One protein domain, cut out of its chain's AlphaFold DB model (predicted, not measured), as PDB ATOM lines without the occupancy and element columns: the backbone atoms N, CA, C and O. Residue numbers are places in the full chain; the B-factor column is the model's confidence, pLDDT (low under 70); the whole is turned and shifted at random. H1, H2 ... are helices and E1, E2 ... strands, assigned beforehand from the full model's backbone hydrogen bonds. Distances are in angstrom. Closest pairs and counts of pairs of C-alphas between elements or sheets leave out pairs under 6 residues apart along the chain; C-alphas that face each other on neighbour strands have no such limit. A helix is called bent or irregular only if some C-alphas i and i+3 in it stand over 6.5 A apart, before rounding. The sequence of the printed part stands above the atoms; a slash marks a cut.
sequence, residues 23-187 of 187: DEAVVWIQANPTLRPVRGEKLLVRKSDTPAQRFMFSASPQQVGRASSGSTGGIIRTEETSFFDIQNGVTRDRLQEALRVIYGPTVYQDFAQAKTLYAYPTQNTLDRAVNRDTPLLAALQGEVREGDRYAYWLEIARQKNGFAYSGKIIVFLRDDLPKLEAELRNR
ATOM      1  N   ASP A  23     -36.193  19.709  26.693       93.31
ATOM      2  CA  ASP A  23     -37.149  20.386  27.575       93.31
ATOM      3  C   ASP A  23     -38.583  19.885  27.358       93.31
ATOM      4  O   ASP A  23     -39.279  19.573  28.326       93.31
ATOM      5  N   GLU A  24     -39.007  19.720  26.101       94.06
ATOM      6  CA  GLU A  24     -40.295  19.096  25.766       94.06
ATOM      7  C   GLU A  24     -40.370  17.662  26.298       94.06
ATOM      8  O   GLU A  24     -41.372  17.275  26.905       94.06
ATOM      9  N   ALA A  25     -39.278  16.904  26.160       94.31
ATOM     10  CA  ALA A  25     -39.190  15.551  26.684       94.31
ATOM     11  C   ALA A  25     -39.330  15.515  28.210       94.31
ATOM     12  O   ALA A  25     -40.056  14.678  28.741       94.31
ATOM     13  N   VAL A  26     -38.696  16.446  28.933       94.75
ATOM     14  CA  VAL A  26     -38.869  16.562  30.389       94.75
ATOM     15  C   VAL A  26     -40.327  16.844  30.739       94.75
ATOM     16  O   VAL A  26     -40.863  16.171  31.616       94.75
ATOM     17  N   VAL A  27     -40.986  17.786  30.061       94.12
ATOM     18  CA  VAL A  27     -42.406  18.094  30.309       94.12
ATOM     19  C   VAL A  27     -43.280  16.860  30.082       94.12
ATOM     20  O   VAL A  27     -44.114  16.537  30.930       94.12
ATOM     21  N   TRP A  28     -43.056  16.131  28.987       94.38
ATOM     22  CA  TRP A  28     -43.789  14.904  28.690       94.38
ATOM     23  C   TRP A  28     -43.554  13.815  29.748       94.38
ATOM     24  O   TRP A  28     -44.520  13.232  30.238       94.38
ATOM     25  N   ILE A  29     -42.303  13.582  30.168       94.56
ATOM     26  CA  ILE A  29     -41.955  12.594  31.205       94.56
ATOM     27  C   ILE A  29     -42.625  12.942  32.541       94.56
ATOM     28  O   ILE A  29     -43.172  12.058  33.198       94.56
ATOM     29  N   GLN A  30     -42.619  14.221  32.934       93.50
ATOM     30  CA  GLN A  30     -43.269  14.694  34.164       93.50
ATOM     31  C   GLN A  30     -44.786  14.509  34.137       93.50
ATOM     32  O   GLN A  30     -45.385  14.189  35.162       93.50
ATOM     33  N   ALA A  31     -45.405  14.678  32.970       92.75
ATOM     34  CA  ALA A  31     -46.836  14.472  32.782       92.75
ATOM     35  C   ALA A  31     -47.222  12.996  32.561       92.75
ATOM     36  O   ALA A  31     -48.412  12.677  32.548       92.75
ATOM     37  N   ASN A  32     -46.255  12.089  32.376       93.44
ATOM     38  CA  ASN A  32     -46.534  10.705  32.016       93.44
ATOM     39  C   ASN A  32     -47.080   9.902  33.222       93.44
ATOM     40  O   ASN A  32     -46.358   9.687  34.207       93.44
ATOM     41  N   PRO A  33     -48.325   9.382  33.148       91.44
ATOM     42  CA  PRO A  33     -48.980   8.714  34.277       91.44
ATOM     43  C   PRO A  33     -48.383   7.344  34.620       91.44
ATOM     44  O   PRO A  33     -48.648   6.823  35.709       91.44
ATOM     45  N   THR A  34     -47.593   6.766  33.713       93.06
ATOM     46  CA  THR A  34     -46.922   5.472  33.875       93.06
ATOM     47  C   THR A  34     -45.523   5.652  34.455       93.06
ATOM     48  O   THR A  34     -45.162   4.945  35.392       93.06
ATOM     49  N   LEU A  35     -44.746   6.622  33.956       93.69
ATOM     50  CA  LEU A  35     -43.376   6.857  34.431       93.69
ATOM     51  C   LEU A  35     -43.340   7.408  35.862       93.69
ATOM     52  O   LEU A  35     -42.471   7.010  36.641       93.69
ATOM     53  N   ARG A  36     -44.283   8.295  36.219       91.75
ATOM     54  CA  ARG A  36     -44.425   8.888  37.567       91.75
ATOM     55  C   ARG A  36     -43.076   9.321  38.173       91.75
ATOM     56  O   ARG A  36     -42.693   8.797  39.226       91.75
ATOM     57  N   PRO A  37     -42.297  10.188  37.506       92.69
ATOM     58  CA  PRO A  37     -40.977  10.595  37.993       92.69
ATOM     59  C   PRO A  37     -41.055  11.201  39.402       92.69
ATOM     60  O   PRO A  37     -42.016  11.890  39.741       92.69
ATOM     61  N   VAL A  38     -40.052  10.937  40.244       92.25
ATOM     62  CA  VAL A  38     -39.926  11.624  41.539       92.25
ATOM     63  C   VAL A  38     -39.275  12.994  41.360       92.25
ATOM     64  O   VAL A  38     -38.683  13.302  40.324       92.25
ATOM     65  N   ARG A  39     -39.351  13.839  42.394       89.12
ATOM     66  CA  ARG A  39     -38.751  15.175  42.363       89.12
ATOM     67  C   ARG A  39     -37.256  15.090  42.027       89.12
ATOM     68  O   ARG A  39     -36.494  14.455  42.745       89.12
ATOM     69  N   GLY A  40     -36.851  15.777  40.960       89.69
ATOM     70  CA  GLY A  40     -35.463  15.826  40.489       89.69
ATOM     71  C   GLY A  40     -35.138  14.851  39.356       89.69
ATOM     72  O   GLY A  40     -34.175  15.097  38.630       89.69
ATOM     73  N   GLU A  41     -35.951  13.813  39.135       92.62
ATOM     74  CA  GLU A  41     -35.859  12.999  37.918       92.62
ATOM     75  C   GLU A  41     -36.272  13.847  36.711       92.62
ATOM     76  O   GLU A  41     -37.228  14.615  36.779       92.62
ATOM     77  N   LYS A  42     -35.520  13.747  35.616       93.75
ATOM     78  CA  LYS A  42     -35.776  14.480  34.366       93.75
ATOM     79  C   LYS A  42     -35.827  13.487  33.210       93.75
ATOM     80  O   LYS A  42     -36.782  12.737  33.093       93.75
ATOM     81  N   LEU A  43     -34.756  13.412  32.424       95.62
ATOM     82  CA  LEU A  43     -34.611  12.480  31.304       95.62
ATOM     83  C   LEU A  43     -34.270  11.047  31.735       95.62
ATOM     84  O   LEU A  43     -33.997  10.202  30.896       95.62
ATOM     85  N   LEU A  44     -34.231  10.778  33.037       97.12
ATOM     86  CA  LEU A  44     -33.926   9.476  33.607       97.12
ATOM     87  C   LEU A  44     -34.880   9.243  34.770       97.12
ATOM     88  O   LEU A  44     -34.890  10.026  35.720       97.12
ATOM     89  N   VAL A  45     -35.647   8.165  34.675       97.38
ATOM     90  CA  VAL A  45     -36.605   7.720  35.684       97.38
ATOM     91  C   VAL A  45     -36.220   6.319  36.119       97.38
ATOM     92  O   VAL A  45     -36.017   5.436  35.284       97.38
ATOM     93  N   ARG A  46     -36.115   6.100  37.426       95.94
ATOM     94  CA  ARG A  46     -35.770   4.809  38.019       95.94
ATOM     95  C   ARG A  46     -36.818   4.427  39.043       95.94
ATOM     96  O   ARG A  46     -37.158   5.212  39.924       95.94
ATOM     97  N   LYS A  47     -37.303   3.192  38.957       93.44
ATOM     98  CA  LYS A  47     -38.208   2.597  39.942       93.44
ATOM     99  C   LYS A  47     -37.614   1.291  40.437       93.44
ATOM    100  O   LYS A  47     -36.983   0.555  39.680       93.44
ATOM    101  N   SER A  48     -37.785   1.039  41.724       91.56
ATOM    102  CA  SER A  48     -37.297  -0.165  42.376       91.56
ATOM    103  C   SER A  48     -38.292  -0.546  43.458       91.56
ATOM    104  O   SER A  48     -38.350   0.126  44.483       91.56
ATOM    105  N   ASP A  49     -39.043  -1.619  43.231       81.44
ATOM    106  CA  ASP A  49     -39.933  -2.183  44.252       81.44
ATOM    107  C   ASP A  49     -39.117  -3.020  45.246       81.44
ATOM    108  O   ASP A  49     -39.309  -2.957  46.457       81.44
ATOM    109  N   THR A  50     -38.121  -3.754  44.734       87.50
ATOM    110  CA  THR A  50     -37.130  -4.504  45.519       87.50
ATOM    111  C   THR A  50     -35.768  -4.473  44.817       87.50
ATOM    112  O   THR A  50     -35.698  -4.174  43.624       87.50
ATOM    113  N   PRO A  51     -34.654  -4.853  45.474       84.44
ATOM    114  CA  PRO A  51     -33.372  -5.003  44.783       84.44
ATOM    115  C   PRO A  51     -33.411  -5.969  43.588       84.44
ATOM    116  O   PRO A  51     -32.560  -5.848  42.705       84.44
ATOM    117  N   ALA A  52     -34.380  -6.890  43.566       89.50
ATOM    118  CA  ALA A  52     -34.606  -7.891  42.528       89.50
ATOM    119  C   ALA A  52     -35.553  -7.425  41.404       89.50
ATOM    120  O   ALA A  52     -35.717  -8.164  40.437       89.50
ATOM    121  N   GLN A  53     -36.164  -6.239  41.529       94.00
ATOM    122  CA  GLN A  53     -37.150  -5.681  40.601       94.00
ATOM    123  C   GLN A  53     -36.894  -4.195  40.371       94.00
ATOM    124  O   GLN A  53     -37.157  -3.359  41.234       94.00
ATOM    125  N   ARG A  54     -36.372  -3.868  39.190       95.50
ATOM    126  CA  ARG A  54     -36.024  -2.509  38.787       95.50
ATOM    127  C   ARG A  54     -36.586  -2.209  37.412       95.50
ATOM    128  O   ARG A  54     -36.556  -3.043  36.508       95.50
ATOM    129  N   PHE A  55     -37.027  -0.976  37.265       96.19
ATOM    130  CA  PHE A  55     -37.407  -0.366  36.008       96.19
ATOM    131  C   PHE A  55     -36.567   0.888  35.811       96.19
ATOM    132  O   PHE A  55     -36.340   1.653  36.754       96.19
ATOM    133  N   MET A  56     -36.122   1.114  34.583       97.38
ATOM    134  CA  MET A  56     -35.469   2.355  34.205       97.38
ATOM    135  C   MET A  56     -35.979   2.811  32.847       97.38
ATOM    136  O   MET A  56     -36.037   2.033  31.898       97.38
ATOM    137  N   PHE A  57     -36.302   4.093  32.769       98.00
ATOM    138  CA  PHE A  57     -36.583   4.800  31.533       98.00
ATOM    139  C   PHE A  57     -35.547   5.904  31.363       98.00
ATOM    140  O   PHE A  57     -35.269   6.632  32.318       98.00
ATOM    141  N   SER A  58     -34.991   6.058  30.168       97.19
ATOM    142  CA  SER A  58     -34.101   7.173  29.858       97.19
ATOM    143  C   SER A  58     -34.331   7.722  28.463       97.19
ATOM    144  O   SER A  58     -34.410   6.945  27.520       97.19
ATOM    145  N   ALA A  59     -34.324   9.043  28.335       96.12
ATOM    146  CA  ALA A  59     -34.332   9.771  27.076       96.12
ATOM    147  C   ALA A  59     -32.964  10.436  26.862       96.12
ATOM    148  O   ALA A  59     -32.402  11.046  27.772       96.12
ATOM    149  N   SER A  60     -32.395  10.311  25.666       93.75
ATOM    150  CA  SER A  60     -31.045  10.783  25.362       93.75
ATOM    151  C   SER A  60     -30.974  11.453  23.991       93.75
ATOM    152  O   SER A  60     -31.572  10.960  23.029       93.75
ATOM    153  N   PRO A  61     -30.206  12.549  23.852       92.81
ATOM    154  CA  PRO A  61     -29.882  13.105  22.546       92.81
ATOM    155  C   PRO A  61     -28.887  12.239  21.765       92.81
ATOM    156  O   PRO A  61     -28.665  12.483  20.586       92.81
ATOM    157  N   GLN A  62     -28.282  11.229  22.391       91.69
ATOM    158  CA  GLN A  62     -27.323  10.355  21.725       91.69
ATOM    159  C   GLN A  62     -28.023   9.406  20.754       91.69
ATOM    160  O   GLN A  62     -29.098   8.879  21.044       91.69
ATOM    161  N   GLN A  63     -27.378   9.160  19.615       91.62
ATOM    162  CA  GLN A  63     -27.803   8.128  18.670       91.62
ATOM    163  C   GLN A  63     -27.762   6.750  19.332       91.62
ATOM    164  O   GLN A  63     -26.860   6.474  20.126       91.62
ATOM    165  N   VAL A  64     -28.681   5.873  18.934       93.00
ATOM    166  CA  VAL A  64     -28.713   4.479  19.389       93.00
ATOM    167  C   VAL A  64     -27.395   3.751  19.067       93.00
ATOM    168  O   VAL A  64     -26.671   4.116  18.131       93.00
ATOM    169  N   GLY A  65     -27.076   2.720  19.851       89.94
ATOM    170  CA  GLY A  65     -25.863   1.918  19.688       89.94
ATOM    171  C   GLY A  65     -24.673   2.463  20.478       89.94
ATOM    172  O   GLY A  65     -24.830   3.043  21.554       89.94
ATOM    173  N   ARG A  66     -23.458   2.242  19.974       85.75
ATOM    174  CA  ARG A  66     -22.221   2.706  20.613       85.75
ATOM    175  C   ARG A  66     -22.159   4.233  20.592       85.75
ATOM    176  O   ARG A  66     -22.600   4.883  19.641       85.75
ATOM    177  N   ALA A  67     -21.588   4.809  21.649       78.69
ATOM    178  CA  ALA A  67     -21.399   6.251  21.737       78.69
ATOM    179  C   ALA A  67     -20.522   6.738  20.572       78.69
ATOM    180  O   ALA A  67     -19.396   6.274  20.398       78.69
ATOM    181  N   SER A  68     -21.049   7.669  19.776       69.06
ATOM    182  CA  SER A  68     -20.323   8.348  18.707       69.06
ATOM    183  C   SER A  68     -19.979   9.772  19.138       69.06
ATOM    184  O   SER A  68     -20.821  10.511  19.656       69.06
ATOM    185  N   SER A  69     -18.730  10.176  18.917       56.81
ATOM    186  CA  SER A  69     -18.309  11.571  19.051       56.81
ATOM    187  C   SER A  69     -18.929  12.363  17.897       56.81
ATOM    188  O   SER A  69     -18.505  12.196  16.758       56.81
ATOM    189  N   GLY A  70     -19.960  13.174  18.154       55.47
ATOM    190  CA  GLY A  70     -20.552  14.030  17.112       55.47
ATOM    191  C   GLY A  70     -22.051  14.319  17.206       55.47
ATOM    192  O   GLY A  70     -22.565  15.064  16.378       55.47
ATOM    193  N   SER A  71     -22.777  13.772  18.186       55.66
ATOM    194  CA  SER A  71     -24.190  14.127  18.365       55.66
ATOM    195  C   SER A  71     -24.329  15.456  19.114       55.66
ATOM    196  O   SER A  71     -24.215  15.525  20.338       55.66
ATOM    197  N   THR A  72     -24.546  16.528  18.356       55.59
ATOM    198  CA  THR A  72     -24.856  17.862  18.879       55.59
ATOM    199  C   THR A  72     -26.304  17.865  19.378       55.59
ATOM    200  O   THR A  72     -27.248  17.708  18.602       55.59
ATOM    201  N   GLY A  73     -26.474  17.964  20.698       65.88
ATOM    202  CA  GLY A  73     -27.732  17.723  21.407       65.88
ATOM    203  C   GLY A  73     -28.791  18.809  21.230       65.88
ATOM    204  O   GLY A  73     -28.941  19.665  22.095       65.88
ATOM    205  N   GLY A  74     -29.549  18.741  20.135       85.81
ATOM    206  CA  GLY A  74     -30.746  19.570  19.927       85.81
ATOM    207  C   GLY A  74     -32.068  18.840  20.178       85.81
ATOM    208  O   GLY A  74     -33.056  19.463  20.552       85.81
ATOM    209  N   ILE A  75     -32.088  17.517  19.999       93.00
ATOM    210  CA  ILE A  75     -33.290  16.687  20.121       93.00
ATOM    211  C   ILE A  75     -32.963  15.355  20.788       93.00
ATOM    212  O   ILE A  75     -31.845  14.855  20.666       93.00
ATOM    213  N   ILE A  76     -33.950  14.765  21.453       94.50
ATOM    214  CA  ILE A  76     -33.924  13.385  21.926       94.50
ATOM    215  C   ILE A  76     -33.984  12.463  20.716       94.50
ATOM    216  O   ILE A  76     -34.909  12.530  19.905       94.50
ATOM    217  N   ARG A  77     -32.981  11.598  20.606       94.56
ATOM    218  CA  ARG A  77     -32.843  10.638  19.508       94.56
ATOM    219  C   ARG A  77     -33.188   9.223  19.928       94.56
ATOM    220  O   ARG A  77     -33.629   8.441  19.092       94.56
ATOM    221  N   THR A  78     -33.000   8.924  21.209       95.69
ATOM    222  CA  THR A  78     -33.097   7.576  21.756       95.69
ATOM    223  C   THR A  78     -33.841   7.596  23.074       95.69
ATOM    224  O   THR A  78     -33.543   8.410  23.949       95.69
ATOM    225  N   GLU A  79     -34.747   6.644  23.238       96.88
ATOM    226  CA  GLU A  79     -35.422   6.369  24.494       96.88
ATOM    227  C   GLU A  79     -35.333   4.895  24.829       96.88
ATOM    228  O   GLU A  79     -35.769   4.044  24.060       96.88
ATOM    229  N   GLU A  80     -34.774   4.594  25.990       97.81
ATOM    230  CA  GLU A  80     -34.576   3.234  26.461       97.81
ATOM    231  C   GLU A  80     -35.487   2.960  27.649       97.81
ATOM    232  O   GLU A  80     -35.474   3.680  28.645       97.81
ATOM    233  N   THR A  81     -36.248   1.876  27.549       98.00
ATOM    234  CA  THR A  81     -36.962   1.269  28.667       98.00
ATOM    235  C   THR A  81     -36.301  -0.057  28.998       98.00
ATOM    236  O   THR A  81     -36.240  -0.941  28.147       98.00
ATOM    237  N   SER A  82     -35.836  -0.226  30.231       97.50
ATOM    238  CA  SER A  82     -35.203  -1.457  30.697       97.50
ATOM    239  C   SER A  82     -35.852  -1.988  31.969       97.50
ATOM    240  O   SER A  82     -36.303  -1.241  32.842       97.50
ATOM    241  N   PHE A  83     -35.889  -3.311  32.059       96.81
ATOM    242  CA  PHE A  83     -36.387  -4.055  33.202       96.81
ATOM    243  C   PHE A  83     -35.298  -4.986  33.716       96.81
ATOM    244  O   PHE A  83     -34.580  -5.620  32.940       96.81
ATOM    245  N   PHE A  84     -35.238  -5.106  35.034       95.25
ATOM    246  CA  PHE A  84     -34.521  -6.152  35.736       95.25
ATOM    247  C   PHE A  84     -35.488  -6.787  36.732       95.25
ATOM    248  O   PHE A  84     -35.903  -6.118  37.669       95.25
ATOM    249  N   ASP A  85     -35.884  -8.037  36.522       94.12
ATOM    250  CA  ASP A  85     -36.857  -8.735  37.360       94.12
ATOM    251  C   ASP A  85     -36.445 -10.199  37.529       94.12
ATOM    252  O   ASP A  85     -36.623 -11.022  36.632       94.12
ATOM    253  N   ILE A  86     -35.866 -10.525  38.684       91.00
ATOM    254  CA  ILE A  86     -35.462 -11.904  38.998       91.00
ATOM    255  C   ILE A  86     -36.678 -12.776  39.320       91.00
ATOM    256  O   ILE A  86     -36.656 -13.974  39.058       91.00
ATOM    257  N   GLN A  87     -37.731 -12.185  39.887       90.00
ATOM    258  CA  GLN A  87     -38.871 -12.939  40.405       90.00
ATOM    259  C   GLN A  87     -39.813 -13.372  39.280       90.00
ATOM    260  O   GLN A  87     -40.172 -14.543  39.202       90.00
ATOM    261  N   ASN A  88     -40.185 -12.444  38.396       90.88
ATOM    262  CA  ASN A  88     -41.145 -12.697  37.314       90.88
ATOM    263  C   ASN A  88     -40.474 -12.887  35.952       90.88
ATOM    264  O   ASN A  88     -41.085 -13.414  35.024       90.88
ATOM    265  N   GLY A  89     -39.228 -12.431  35.818       92.19
ATOM    266  CA  GLY A  89     -38.532 -12.409  34.544       92.19
ATOM    267  C   GLY A  89     -39.006 -11.286  33.626       92.19
ATOM    268  O   GLY A  89     -39.968 -10.548  33.880       92.19
ATOM    269  N   VAL A  90     -38.293 -11.149  32.516       94.94
ATOM    270  CA  VAL A  90     -38.562 -10.177  31.464       94.94
ATOM    271  C   VAL A  90     -38.850 -10.929  30.175       94.94
ATOM    272  O   VAL A  90     -38.005 -11.646  29.642       94.94
ATOM    273  N   THR A  91     -40.066 -10.763  29.666       93.88
ATOM    274  CA  THR A  91     -40.506 -11.362  28.408       93.88
ATOM    275  C   THR A  91     -40.560 -10.317  27.304       93.88
ATOM    276  O   THR A  91     -40.626  -9.110  27.549       93.88
ATOM    277  N   ARG A  92     -40.580 -10.797  26.060       93.56
ATOM    278  CA  ARG A  92     -40.796  -9.953  24.887       93.56
ATOM    279  C   ARG A  92     -42.129  -9.212  24.983       93.56
ATOM    280  O   ARG A  92     -42.165  -8.016  24.733       93.56
ATOM    281  N   ASP A  93     -43.188  -9.899  25.394       94.81
ATOM    282  CA  ASP A  93     -44.524  -9.311  25.502       94.81
ATOM    283  C   ASP A  93     -44.572  -8.209  26.558       94.81
ATOM    284  O   ASP A  93     -45.164  -7.164  26.314       94.81
ATOM    285  N   ARG A  94     -43.860  -8.372  27.682       95.19
ATOM    286  CA  ARG A  94     -43.726  -7.316  28.696       95.19
ATOM    287  C   ARG A  94     -43.040  -6.067  28.138       95.19
ATOM    288  O   ARG A  94     -43.466  -4.956  28.438       95.19
ATOM    289  N   LEU A  95     -41.995  -6.236  27.327       96.62
ATOM    290  CA  LEU A  95     -41.308  -5.116  26.673       96.62
ATOM    291  C   LEU A  95     -42.195  -4.424  25.629       96.62
ATOM    292  O   LEU A  95     -42.190  -3.200  25.542       96.62
ATOM    293  N   GLN A  96     -42.985  -5.180  24.867       96.06
ATOM    294  CA  GLN A  96     -43.943  -4.611  23.912       96.06
ATOM    295  C   GLN A  96     -45.073  -3.863  24.620       96.06
ATOM    296  O   GLN A  96     -45.431  -2.753  24.236       96.06
ATOM    297  N   GLU A  97     -45.602  -4.448  25.689       96.06
ATOM    298  CA  GLU A  97     -46.638  -3.841  26.511       96.06
ATOM    299  C   GLU A  97     -46.151  -2.538  27.155       96.06
ATOM    300  O   GLU A  97     -46.915  -1.576  27.231       96.06
ATOM    301  N   ALA A  98     -44.862  -2.452  27.516       95.81
ATOM    302  CA  ALA A  98     -44.244  -1.215  27.986       95.81
ATOM    303  C   ALA A  98     -44.435  -0.056  26.991       95.81
ATOM    304  O   ALA A  98     -44.724   1.061  27.418       95.81
ATOM    305  N   LEU A  99     -44.365  -0.311  25.677       96.00
ATOM    306  CA  LEU A  99     -44.615   0.726  24.672       96.00
ATOM    307  C   LEU A  99     -46.045   1.256  24.751       96.00
ATOM    308  O   LEU A  99     -46.265   2.466  24.697       96.00
ATOM    309  N   ARG A 100     -47.018   0.356  24.908       94.75
ATOM    310  CA  ARG A 100     -48.435   0.714  24.988       94.75
ATOM    311  C   ARG A 100     -48.730   1.556  26.221       94.75
ATOM    312  O   ARG A 100     -49.465   2.533  26.114       94.75
ATOM    313  N   VAL A 101     -48.168   1.198  27.375       95.00
ATOM    314  CA  VAL A 101     -48.430   1.917  28.633       95.00
ATOM    315  C   VAL A 101     -47.632   3.213  28.764       95.00
ATOM    316  O   VAL A 101     -48.120   4.148  29.394       95.00
ATOM    317  N   ILE A 102     -46.429   3.300  28.187       95.25
ATOM    318  CA  ILE A 102     -45.584   4.502  28.264       95.25
ATOM    319  C   ILE A 102     -45.979   5.516  27.187       95.25
ATOM    320  O   ILE A 102     -46.166   6.687  27.505       95.25
ATOM    321  N   TYR A 103     -46.136   5.084  25.935       94.38
ATOM    322  CA  TYR A 103     -46.342   5.982  24.790       94.38
ATOM    323  C   TYR A 103     -47.775   5.997  24.253       94.38
ATOM    324  O   TYR A 103     -48.147   6.913  23.518       94.38
ATOM    325  N   GLY A 104     -48.585   4.995  24.588       92.50
ATOM    326  CA  GLY A 104     -49.945   4.856  24.079       92.50
ATOM    327  C   GLY A 104     -50.052   4.026  22.790       92.50
ATOM    328  O   GLY A 104     -49.076   3.439  22.312       92.50
ATOM    329  N   PRO A 105     -51.264   3.953  22.207       92.81
ATOM    330  CA  PRO A 105     -51.572   3.037  21.111       92.81
ATOM    331  C   PRO A 105     -50.796   3.336  19.826       92.81
ATOM    332  O   PRO A 105     -50.478   2.405  19.099       92.81
ATOM    333  N   THR A 106     -50.454   4.596  19.548       91.25
ATOM    334  CA  THR A 106     -49.797   4.975  18.289       91.25
ATOM    335  C   THR A 106     -48.402   4.364  18.143       91.25
ATOM    336  O   THR A 106     -48.104   3.789  17.104       91.25
ATOM    337  N   VAL A 107     -47.545   4.456  19.168       94.19
ATOM    338  CA  VAL A 107     -46.188   3.866  19.124       94.19
ATOM    339  C   VAL A 107     -46.252   2.347  19.221       94.19
ATOM    340  O   VAL A 107     -45.507   1.648  18.543       94.19
ATOM    341  N   TYR A 108     -47.178   1.821  20.024       95.50
ATOM    342  CA  TYR A 108     -47.395   0.381  20.104       95.50
ATOM    343  C   TYR A 108     -47.790  -0.223  18.747       95.50
ATOM    344  O   TYR A 108     -47.246  -1.252  18.351       95.50
ATOM    345  N   GLN A 109     -48.699   0.426  18.013       95.81
ATOM    346  CA  GLN A 109     -49.107  -0.011  16.676       95.81
ATOM    347  C   GLN A 109     -47.978   0.127  15.651       95.81
ATOM    348  O   GLN A 109     -47.759  -0.813  14.891       95.81
ATOM    349  N   ASP A 110     -47.229   1.234  15.680       96.50
ATOM    350  CA  ASP A 110     -46.058   1.432  14.816       96.50
ATOM    351  C   ASP A 110     -45.021   0.313  15.029       96.50
ATOM    352  O   ASP A 110     -44.588  -0.308  14.065       96.50
ATOM    353  N   PHE A 111     -44.716  -0.062  16.280       96.88
ATOM    354  CA  PHE A 111     -43.868  -1.224  16.591       96.88
ATOM    355  C   PHE A 111     -44.453  -2.557  16.096       96.88
ATOM    356  O   PHE A 111     -43.726  -3.427  15.600       96.88
ATOM    357  N   ALA A 112     -45.759  -2.764  16.288       96.62
ATOM    358  CA  ALA A 112     -46.420  -4.019  15.940       96.62
ATOM    359  C   ALA A 112     -46.416  -4.260  14.424       96.62
ATOM    360  O   ALA A 112     -46.248  -5.399  13.987       96.62
ATOM    361  N   GLN A 113     -46.560  -3.188  13.641       97.19
ATOM    362  CA  GLN A 113     -46.536  -3.200  12.177       97.19
ATOM    363  C   GLN A 113     -45.120  -3.067  11.598       97.19
ATOM    364  O   GLN A 113     -44.918  -3.349  10.418       97.19
ATOM    365  N   ALA A 114     -44.139  -2.686  12.421       97.50
ATOM    366  CA  ALA A 114     -42.761  -2.496  12.001       97.50
ATOM    367  C   ALA A 114     -42.143  -3.769  11.404       97.50
ATOM    368  O   ALA A 114     -42.240  -4.878  11.945       97.50
ATOM    369  N   LYS A 115     -41.417  -3.586  10.301       97.31
ATOM    370  CA  LYS A 115     -40.694  -4.646   9.606       97.31
ATOM    371  C   LYS A 115     -39.474  -5.058  10.420       97.31
ATOM    372  O   LYS A 115     -38.647  -4.226  10.775       97.31
ATOM    373  N   THR A 116     -39.317  -6.356  10.671       95.88
ATOM    374  CA  THR A 116     -38.083  -6.882  11.275       95.88
ATOM    375  C   THR A 116     -36.947  -6.832  10.256       95.88
ATOM    376  O   THR A 116     -37.052  -7.434   9.188       95.88
ATOM    377  N   LEU A 117     -35.871  -6.118  10.584       93.19
ATOM    378  CA  LEU A 117     -34.691  -5.971   9.724       93.19
ATOM    379  C   LEU A 117     -33.537  -6.862  10.164       93.19
ATOM    380  O   LEU A 117     -32.815  -7.412   9.335       93.19
ATOM    381  N   TYR A 118     -33.378  -7.023  11.475       88.75
ATOM    382  CA  TYR A 118     -32.304  -7.816  12.047       88.75
ATOM    383  C   TYR A 118     -32.806  -8.561  13.276       88.75
ATOM    384  O   TYR A 118     -33.505  -7.989  14.109       88.75
ATOM    385  N   ALA A 119     -32.440  -9.832  13.402       90.69
ATOM    386  CA  ALA A 119     -32.735 -10.649  14.570       90.69
ATOM    387  C   ALA A 119     -31.516 -11.511  14.898       90.69
ATOM    388  O   ALA A 119     -30.865 -12.052  14.001       90.69
ATOM    389  N   TYR A 120     -31.198 -11.628  16.181       88.25
ATOM    390  CA  TYR A 120     -30.076 -12.422  16.665       88.25
ATOM    391  C   TYR A 120     -30.444 -13.184  17.944       88.25
ATOM    392  O   TYR A 120     -31.343 -12.752  18.673       88.25
ATOM    393  N   PRO A 121     -29.760 -14.307  18.229       81.50
ATOM    394  CA  PRO A 121     -28.688 -14.909  17.427       81.50
ATOM    395  C   PRO A 121     -29.204 -15.477  16.094       81.50
ATOM    396  O   PRO A 121     -30.326 -15.962  16.007       81.50
ATOM    397  N   THR A 122     -28.390 -15.397  15.037       79.00
ATOM    398  CA  THR A 122     -28.699 -16.069  13.760       79.00
ATOM    399  C   THR A 122     -28.456 -17.576  13.888       79.00
ATOM    400  O   THR A 122     -27.683 -17.988  14.755       79.00
ATOM    401  N   GLN A 123     -29.032 -18.404  13.007       72.50
ATOM    402  CA  GLN A 123     -28.784 -19.856  13.025       72.50
ATOM    403  C   GLN A 123     -27.282 -20.183  12.959       72.50
ATOM    404  O   GLN A 123     -26.780 -20.950  13.768       72.50
ATOM    405  N   ASN A 124     -26.530 -19.486  12.102       71.94
ATOM    406  CA  ASN A 124     -25.073 -19.624  12.016       71.94
ATOM    407  C   ASN A 124     -24.367 -19.255  13.344       71.94
ATOM    408  O   ASN A 124     -23.377 -19.871  13.741       71.94
ATOM    409  N   THR A 125     -24.870 -18.255  14.074       71.81
ATOM    410  CA  THR A 125     -24.353 -17.915  15.411       71.81
ATOM    411  C   THR A 125     -24.637 -19.027  16.421       71.81
ATOM    412  O   THR A 125     -23.760 -19.341  17.222       71.81
ATOM    413  N   LEU A 126     -25.820 -19.645  16.367       72.62
ATOM    414  CA  LEU A 126     -26.176 -20.782  17.220       72.62
ATOM    415  C   LEU A 126     -25.296 -22.001  16.921       72.62
ATOM    416  O   LEU A 126     -24.704 -22.560  17.842       72.62
ATOM    417  N   ASP A 127     -25.117 -22.345  15.644       67.44
ATOM    418  CA  ASP A 127     -24.284 -23.474  15.216       67.44
ATOM    419  C   ASP A 127     -22.820 -23.282  15.659       67.44
ATOM    420  O   ASP A 127     -22.160 -24.213  16.127       67.44
ATOM    421  N   ARG A 128     -22.300 -22.047  15.595       64.56
ATOM    422  CA  ARG A 128     -20.964 -21.711  16.118       64.56
ATOM    423  C   ARG A 128     -20.888 -21.737  17.643       64.56
ATOM    424  O   ARG A 128     -19.855 -22.148  18.166       64.56
ATOM    425  N   ALA A 129     -21.938 -21.317  18.348       62.81
ATOM    426  CA  ALA A 129     -21.975 -21.325  19.810       62.81
ATOM    427  C   ALA A 129     -21.921 -22.753  20.375       62.81
ATOM    428  O   ALA A 129     -21.210 -22.982  21.353       62.81
ATOM    429  N   VAL A 130     -22.599 -23.703  19.718       63.00
ATOM    430  CA  VAL A 130     -22.545 -25.141  20.043       63.00
ATOM    431  C   VAL A 130     -21.137 -25.697  19.820       63.00
ATOM    432  O   VAL A 130     -20.603 -26.390  20.679       63.00
ATOM    433  N   ASN A 131     -20.500 -25.338  18.702       59.84
ATOM    434  CA  ASN A 131     -19.187 -25.868  18.328       59.84
ATOM    435  C   ASN A 131     -18.002 -25.243  19.091       59.84
ATOM    436  O   ASN A 131     -16.916 -25.820  19.099       59.84
ATOM    437  N   ARG A 132     -18.168 -24.053  19.685       60.84
ATOM    438  CA  ARG A 132     -17.090 -23.293  20.357       60.84
ATOM    439  C   ARG A 132     -17.306 -23.080  21.856       60.84
ATOM    440  O   ARG A 132     -16.615 -22.249  22.434       60.84
ATOM    441  N   ASP A 133     -18.285 -23.757  22.455       58.56
ATOM    442  CA  ASP A 133     -18.617 -23.665  23.885       58.56
ATOM    443  C   ASP A 133     -18.744 -22.207  24.385       58.56
ATOM    444  O   ASP A 133     -18.239 -21.808  25.435       58.56
ATOM    445  N   THR A 134     -19.414 -21.365  23.586       60.41
ATOM    446  CA  THR A 134     -19.658 -19.937  23.880       60.41
ATOM    447  C   THR A 134     -21.149 -19.681  24.141       60.41
ATOM    448  O   THR A 134     -21.804 -18.948  23.396       60.41
ATOM    449  N   PRO A 135     -21.727 -20.245  25.224       61.69
ATOM    450  CA  PRO A 135     -23.166 -20.187  25.507       61.69
ATOM    451  C   PRO A 135     -23.699 -18.760  25.707       61.69
ATOM    452  O   PRO A 135     -24.894 -18.519  25.556       61.69
ATOM    453  N   LEU A 136     -22.819 -17.795  25.993       64.12
ATOM    454  CA  LEU A 136     -23.166 -16.376  26.103       64.12
ATOM    455  C   LEU A 136     -23.684 -15.775  24.783       64.12
ATOM    456  O   LEU A 136     -24.487 -14.848  24.823       64.12
ATOM    457  N   LEU A 137     -23.279 -16.302  23.621       63.91
ATOM    458  CA  LEU A 137     -23.759 -15.809  22.322       63.91
ATOM    459  C   LEU A 137     -25.184 -16.277  22.002       63.91
ATOM    460  O   LEU A 137     -25.924 -15.564  21.333       63.91
ATOM    461  N   ALA A 138     -25.586 -17.445  22.510       64.81
ATOM    462  CA  ALA A 138     -26.956 -17.946  22.388       64.81
ATOM    463  C   ALA A 138     -27.915 -17.305  23.411       64.81
ATOM    464  O   ALA A 138     -29.131 -17.299  23.216       64.81
ATOM    465  N   ALA A 139     -27.365 -16.770  24.505       79.38
ATOM    466  CA  ALA A 139     -28.108 -16.180  25.613       79.38
ATOM    467  C   ALA A 139     -28.764 -14.835  25.262       79.38
ATOM    468  O   ALA A 139     -29.855 -14.535  25.747       79.38
ATOM    469  N   LEU A 140     -28.115 -14.011  24.436       86.62
ATOM    470  CA  LEU A 140     -28.626 -12.688  24.090       86.62
ATOM    471  C   LEU A 140     -29.500 -12.755  22.841       86.62
ATOM    472  O   LEU A 140     -29.006 -12.992  21.742       86.62
ATOM    473  N   GLN A 141     -30.788 -12.489  23.016       89.69
ATOM    474  CA  GLN A 141     -31.753 -12.392  21.932       89.69
ATOM    475  C   GLN A 141     -32.071 -10.930  21.676       89.69
ATOM    476  O   GLN A 141     -32.374 -10.195  22.615       89.69
ATOM    477  N   GLY A 142     -32.044 -10.509  20.421       92.19
ATOM    478  CA  GLY A 142     -32.452  -9.162  20.079       92.19
ATOM    479  C   GLY A 142     -33.040  -9.047  18.692       92.19
ATOM    480  O   GLY A 142     -32.859  -9.913  17.836       92.19
ATOM    481  N   GLU A 143     -33.785  -7.971  18.503       95.06
ATOM    482  CA  GLU A 143     -34.521  -7.702  17.282       95.06
ATOM    483  C   GLU A 143     -34.542  -6.205  16.999       95.06
ATOM    484  O   GLU A 143     -34.873  -5.406  17.876       95.06
ATOM    485  N   VAL A 144     -34.192  -5.838  15.768       96.88
ATOM    486  CA  VAL A 144     -34.309  -4.480  15.245       96.88
ATOM    487  C   VAL A 144     -35.460  -4.437  14.257       96.88
ATOM    488  O   VAL A 144     -35.536  -5.256  13.333       96.88
ATOM    489  N   ARG A 145     -36.346  -3.464  14.450       97.56
ATOM    490  CA  ARG A 145     -37.491  -3.217  13.584       97.56
ATOM    491  C   ARG A 145     -37.496  -1.793  13.057       97.56
ATOM    492  O   ARG A 145     -37.118  -0.863  13.766       97.56
ATOM    493  N   GLU A 146     -37.999  -1.637  11.846       98.06
ATOM    494  CA  GLU A 146     -38.267  -0.354  11.208       98.06
ATOM    495  C   GLU A 146     -39.778  -0.152  11.098       98.06
ATOM    496  O   GLU A 146     -40.458  -0.913  10.405       98.06
ATOM    497  N   GLY A 147     -40.302   0.825  11.838       96.75
ATOM    498  CA  GLY A 147     -41.675   1.305  11.716       96.75
ATOM    499  C   GLY A 147     -41.772   2.504  10.777       96.75
ATOM    500  O   GLY A 147     -40.771   2.986  10.234       96.75
ATOM    501  N   ASP A 148     -42.985   3.023  10.618       95.06
ATOM    502  CA  ASP A 148     -43.232   4.191   9.776       95.06
ATOM    503  C   ASP A 148     -42.682   5.460  10.437       95.06
ATOM    504  O   ASP A 148     -42.102   6.319   9.763       95.06
ATOM    505  N   ARG A 149     -42.837   5.563  11.766       92.69
ATOM    506  CA  ARG A 149     -42.451   6.741  12.563       92.69
ATOM    507  C   ARG A 149     -41.088   6.588  13.222       92.69
ATOM    508  O   ARG A 149     -40.288   7.523  13.191       92.69
ATOM    509  N   TYR A 150     -40.838   5.435  13.831       97.00
ATOM    510  CA  TYR A 150     -39.630   5.178  14.606       97.00
ATOM    511  C   TYR A 150     -38.995   3.853  14.214       97.00
ATOM    512  O   TYR A 150     -39.601   3.004  13.563       97.00
ATOM    513  N   ALA A 151     -37.756   3.668  14.645       97.69
ATOM    514  CA  ALA A 151     -37.134   2.363  14.668       97.69
ATOM    515  C   ALA A 151     -37.054   1.856  16.112       97.69
ATOM    516  O   ALA A 151     -37.094   2.623  17.080       97.69
ATOM    517  N   TYR A 152     -36.982   0.536  16.244       98.06
ATOM    518  CA  TYR A 152     -37.095  -0.150  17.519       98.06
ATOM    519  C   TYR A 152     -35.994  -1.172  17.674       98.06
ATOM    520  O   TYR A 152     -35.691  -1.909  16.738       98.06
ATOM    521  N   TRP A 153     -35.428  -1.256  18.870       97.75
ATOM    522  CA  TRP A 153     -34.457  -2.284  19.208       97.75
ATOM    523  C   TRP A 153     -34.819  -2.933  20.537       97.75
ATOM    524  O   TRP A 153     -34.836  -2.284  21.579       97.75
ATOM    525  N   LEU A 154     -35.139  -4.220  20.490       97.06
ATOM    526  CA  LEU A 154     -35.478  -5.037  21.648       97.06
ATOM    527  C   LEU A 154     -34.317  -5.981  21.952       97.06
ATOM    528  O   LEU A 154     -33.816  -6.636  21.042       97.06
ATOM    529  N   GLU A 155     -33.922  -6.092  23.219       95.62
ATOM    530  CA  GLU A 155     -32.936  -7.074  23.686       95.62
ATOM    531  C   GLU A 155     -33.405  -7.772  24.965       95.62
ATOM    532  O   GLU A 155     -33.920  -7.140  25.885       95.62
ATOM    533  N   ILE A 156     -33.177  -9.081  25.046       94.56
ATOM    534  CA  ILE A 156     -33.439  -9.930  26.209       94.56
ATOM    535  C   ILE A 156     -32.222 -10.825  26.438       94.56
ATOM    536  O   ILE A 156     -31.779 -11.527  25.531       94.56
ATOM    537  N   ALA A 157     -31.705 -10.844  27.667       88.69
ATOM    538  CA  ALA A 157     -30.611 -11.731  28.055       88.69
ATOM    539  C   ALA A 157     -31.163 -12.948  28.809       88.69
ATOM    540  O   ALA A 157     -31.541 -12.849  29.980       88.69
ATOM    541  N   ARG A 158     -31.216 -14.100  28.136       85.56
ATOM    542  CA  ARG A 158     -31.631 -15.381  28.715       85.56
ATOM    543  C   ARG A 158     -30.464 -16.079  29.396       85.56
ATOM    544  O   ARG A 158     -29.357 -16.139  28.880       85.56
ATOM    545  N   GLN A 159     -30.729 -16.660  30.551       80.31
ATOM    546  CA  GLN A 159     -29.817 -17.553  31.245       80.31
ATOM    547  C   GLN A 159     -29.899 -18.968  30.658       80.31
ATOM    548  O   GLN A 159     -30.805 -19.293  29.889       80.31
ATOM    549  N   LYS A 160     -28.977 -19.846  31.070       72.19
ATOM    550  CA  LYS A 160     -28.961 -21.262  30.648       72.19
ATOM    551  C   LYS A 160     -30.266 -22.006  30.971       72.19
ATOM    552  O   LYS A 160     -30.629 -22.926  30.255       72.19
ATOM    553  N   ASN A 161     -30.978 -21.593  32.020       74.44
ATOM    554  CA  ASN A 161     -32.281 -22.147  32.403       74.44
ATOM    555  C   ASN A 161     -33.457 -21.604  31.557       74.44
ATOM    556  O   ASN A 161     -34.609 -21.883  31.871       74.44
ATOM    557  N   GLY A 162     -33.188 -20.794  30.525       76.44
ATOM    558  CA  GLY A 162     -34.191 -20.176  29.654       76.44
ATOM    559  C   GLY A 162     -34.834 -18.900  30.209       76.44
ATOM    560  O   GLY A 162     -35.524 -18.195  29.463       76.44
ATOM    561  N   PHE A 163     -34.582 -18.570  31.479       85.19
ATOM    562  CA  PHE A 163     -35.152 -17.415  32.165       85.19
ATOM    563  C   PHE A 163     -34.367 -16.141  31.856       85.19
ATOM    564  O   PHE A 163     -33.137 -16.147  31.851       85.19
ATOM    565  N   ALA A 164     -35.060 -15.031  31.621       90.88
ATOM    566  CA  ALA A 164     -34.424 -13.745  31.380       90.88
ATOM    567  C   ALA A 164     -34.676 -12.797  32.547       90.88
ATOM    568  O   ALA A 164     -35.802 -12.360  32.755       90.88
ATOM    569  N   TYR A 165     -33.626 -12.457  33.292       91.75
ATOM    570  CA  TYR A 165     -33.728 -11.474  34.374       91.75
ATOM    571  C   TYR A 165     -33.770 -10.045  33.860       91.75
ATOM    572  O   TYR A 165     -34.239  -9.164  34.566       91.75
ATOM    573  N   SER A 166     -33.270  -9.799  32.650       93.88
ATOM    574  CA  SER A 166     -33.158  -8.455  32.106       93.88
ATOM    575  C   SER A 166     -33.566  -8.395  30.650       93.88
ATOM    576  O   SER A 166     -33.233  -9.277  29.852       93.88
ATOM    577  N   GLY A 167     -34.197  -7.287  30.298       96.25
ATOM    578  CA  GLY A 167     -34.463  -6.933  28.920       96.25
ATOM    579  C   GLY A 167     -34.689  -5.441  28.785       96.25
ATOM    580  O   GLY A 167     -34.948  -4.741  29.767       96.25
ATOM    581  N   LYS A 168     -34.572  -4.958  27.559       97.38
ATOM    582  CA  LYS A 168     -34.801  -3.565  27.217       97.38
ATOM    583  C   LYS A 168     -35.465  -3.442  25.860       97.38
ATOM    584  O   LYS A 168     -35.326  -4.312  25.002       97.38
ATOM    585  N   ILE A 169     -36.163  -2.338  25.683       98.06
ATOM    586  CA  ILE A 169     -36.673  -1.889  24.401       98.06
ATOM    587  C   ILE A 169     -36.296  -0.429  24.215       98.06
ATOM    588  O   ILE A 169     -36.414   0.381  25.136       98.06
ATOM    589  N   ILE A 170     -35.804  -0.120  23.028       98.12
ATOM    590  CA  ILE A 170     -35.338   1.199  22.649       98.12
ATOM    591  C   ILE A 170     -36.216   1.687  21.507       98.12
ATOM    592  O   ILE A 170     -36.350   0.989  20.503       98.12
ATOM    593  N   VAL A 171     -36.795   2.875  21.663       97.94
ATOM    594  CA  VAL A 171     -37.445   3.631  20.589       97.94
ATOM    595  C   VAL A 171     -36.457   4.702  20.151       97.94
ATOM    596  O   VAL A 171     -35.940   5.447  20.983       97.94
ATOM    597  N   PHE A 172     -36.134   4.766  18.867       97.12
ATOM    598  CA  PHE A 172     -35.152   5.721  18.362       97.12
ATOM    599  C   PHE A 172     -35.571   6.303  17.010       97.12
ATOM    600  O   PHE A 172     -36.436   5.765  16.312       97.12
ATOM    601  N   LEU A 173     -34.984   7.445  16.652       95.44
ATOM    602  CA  LEU A 173     -35.247   8.085  15.364       95.44
ATOM    603  C   LEU A 173     -34.893   7.142  14.218       95.44
ATOM    604  O   LEU A 173     -33.799   6.581  14.185       95.44
ATOM    605  N   ARG A 174     -35.797   7.022  13.241       95.12
ATOM    606  CA  ARG A 174     -35.599   6.142  12.082       95.12
ATOM    607  C   ARG A 174     -34.299   6.450  11.332       95.12
ATOM    608  O   ARG A 174     -33.622   5.534  10.887       95.12
ATOM    609  N   ASP A 175     -33.897   7.719  11.285       93.31
ATOM    610  CA  ASP A 175     -32.654   8.169  10.641       93.31
ATOM    611  C   ASP A 175     -31.374   7.590  11.272       93.31
ATOM    612  O   ASP A 175     -30.331   7.555  10.623       93.31
ATOM    613  N   ASP A 176     -31.431   7.117  12.522       94.00
ATOM    614  CA  ASP A 176     -30.293   6.473  13.194       94.00
ATOM    615  C   ASP A 176     -30.186   4.968  12.910       94.00
ATOM    616  O   ASP A 176     -29.209   4.326  13.305       94.00
ATOM    617  N   LEU A 177     -31.156   4.391  12.200       95.12
ATOM    618  CA  LEU A 177     -31.193   2.968  11.877       95.12
ATOM    619  C   LEU A 177     -29.973   2.486  11.069       95.12
ATOM    620  O   LEU A 177     -29.383   1.486  11.486       95.12
ATOM    621  N   PRO A 178     -29.505   3.178  10.005       93.06
ATOM    622  CA  PRO A 178     -28.336   2.723   9.247       93.06
ATOM    623  C   PRO A 178     -27.070   2.597  10.106       93.06
ATOM    624  O   PRO A 178     -26.267   1.685   9.906       93.06
ATOM    625  N   LYS A 179     -26.906   3.485  11.096       92.25
ATOM    626  CA  LYS A 179     -25.795   3.420  12.053       92.25
ATOM    627  C   LYS A 179     -25.887   2.142  12.889       92.25
ATOM    628  O   LYS A 179     -24.910   1.399  12.964       92.25
ATOM    629  N   LEU A 180     -27.047   1.875  13.496       93.06
ATOM    630  CA  LEU A 180     -27.241   0.686  14.330       93.06
ATOM    631  C   LEU A 180     -27.023  -0.601  13.531       93.06
ATOM    632  O   LEU A 180     -26.344  -1.513  14.000       93.06
ATOM    633  N   GLU A 181     -27.558  -0.676  12.314       91.00
ATOM    634  CA  GLU A 181     -27.358  -1.838  11.453       91.00
ATOM    635  C   GLU A 181     -25.878  -2.084  11.147       91.00
ATOM    636  O   GLU A 181     -25.429  -3.228  11.195       91.00
ATOM    637  N   ALA A 182     -25.108  -1.033  10.850       89.31
ATOM    638  CA  ALA A 182     -23.675  -1.156  10.600       89.31
ATOM    639  C   ALA A 182     -22.921  -1.683  11.833       89.31
ATOM    640  O   ALA A 182     -22.025  -2.517  11.704       89.31
ATOM    641  N   GLU A 183     -23.300  -1.247  13.036       89.75
ATOM    642  CA  GLU A 183     -22.716  -1.751  14.282       89.75
ATOM    643  C   GLU A 183     -23.065  -3.222  14.541       89.75
ATOM    644  O   GLU A 183     -22.194  -3.994  14.944       89.75
ATOM    645  N   LEU A 184     -24.315  -3.624  14.294       86.19
ATOM    646  CA  LEU A 184     -24.780  -4.991  14.537       86.19
ATOM    647  C   LEU A 184     -24.243  -5.997  13.514       86.19
ATOM    648  O   LEU A 184     -23.967  -7.138  13.879       86.19
ATOM    649  N   ARG A 185     -24.039  -5.595  12.253       81.94
ATOM    650  CA  ARG A 185     -23.404  -6.451  11.232       81.94
ATOM    651  C   ARG A 185     -21.949  -6.790  11.566       81.94
ATOM    652  O   ARG A 185     -21.473  -7.844  11.161       81.94
ATOM    653  N   ASN A 186     -21.269  -5.918  12.308       75.19
ATOM    654  CA  ASN A 186     -19.868  -6.073  12.707       75.19
ATOM    655  C   ASN A 186     -19.696  -6.722  14.096       75.19
ATOM    656  O   ASN A 186     -18.612  -6.628  14.680       75.19
ATOM    657  N   ARG A 187     -20.762  -7.311  14.655       69.56
ATOM    658  CA  ARG A 187     -20.789  -7.891  16.004       69.56
ATOM    659  C   ARG A 187     -20.339  -9.350  16.046       69.56
ATOM    660  O   ARG A 187     -20.624 -10.106  15.091       69.56
TER     661      ARG A 187
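AT A GLANCE: This is residues 23 to 187 of the 187 residues of an uncharacterized protein of Stenomitos frigidus ULC18 (UniProt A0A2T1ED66). One broad, twisted antiparallel sheet of seven strands makes the middle layer, with the helical hairpin H2 and H3 packed over one face and H6 over the other. H1 lies over the E1 and E2 end of the sheet, on the face of H2; H4 and the short H5 make a small head beyond the opposite end, with H4 off the sheet. The printed part has 165 residues, with six named helices and seven named strands in the order H1 E1 E2 E3 H2 H3 E4 H4 H5 E5 E6 E7 H6, a mixed class. The sheet's order is E1 E2 E3 E7 E6 E5 E4. The whole is compact, with a radius of gyration of the C-alphas of 16.5 A and spans of 51 by 37 by 32 A.

IN THESE COORDINATES: H1, residues 23 to 31, begins at C-alpha 23 (-37.149, 20.386, 27.575). E1 is residues 44 to 50, E2 53 to 60, 23.2 A long, and E3 78 to 85, 22.9 A. H2, residues 92 to 103, measures 16.9 A; H3 is residues 105 to 113. E4 is residues 115 to 120, H4 123 to 131, H5 135 to 139 and E5 140 to 146. E6, residues 150 to 158, measures 26.2 A, and E7, residues 164 to 173, 27.1 A. H6, residues 174 to 185, measures 17.6 A and ends at C-alpha 185 (-23.404, -6.451, 11.232); it is irregular, with C-alphas 175 and 178 7.1 A apart.

HOW THE PARTS SIT: E1 E2 E3 and E5 E6 E7 are meanders, each strand the antiparallel neighbour of the one before. Between the neighbour strands E1 and E2, N 45 and O 57 are within hydrogen-bond range at 2.8 A, as are N 81 and O 169 between E3 and E7, 2.8 A, and N 144 and O 118 between E5 and E4, 2.8 A. H2 is on the sheet at a height of 9.1 A; its closest C-alphas to E7 are Leu 95 and Ile 169, 6.1 A. H2, with residues 96 to 100, touches H3, the closest C-alphas being Arg 100 and Tyr 108, 5.0 A. H6, on the opposite face, has a height of 8.7 A and runs along the strands, at 21 degrees to E6 on the local plane. H4 touches H5, closest at Ala 129 and Pro 135, 5.9 A; H5 only grazes the sheet. Every O i to N i+4 pair is within range in H1, H3, H4 and H5; H2 and H6 each have 6 of 8.

THE WHOLE: The C-alphas farthest apart are Arg 39 and Asn 131, 51.4 A. The printed part has no cut. The links H1 to E1 and E2 to E3 are long. Mean pLDDT of the printed part is 88.6; residues 68 to 73, 127 to 138 and 187 are under 70.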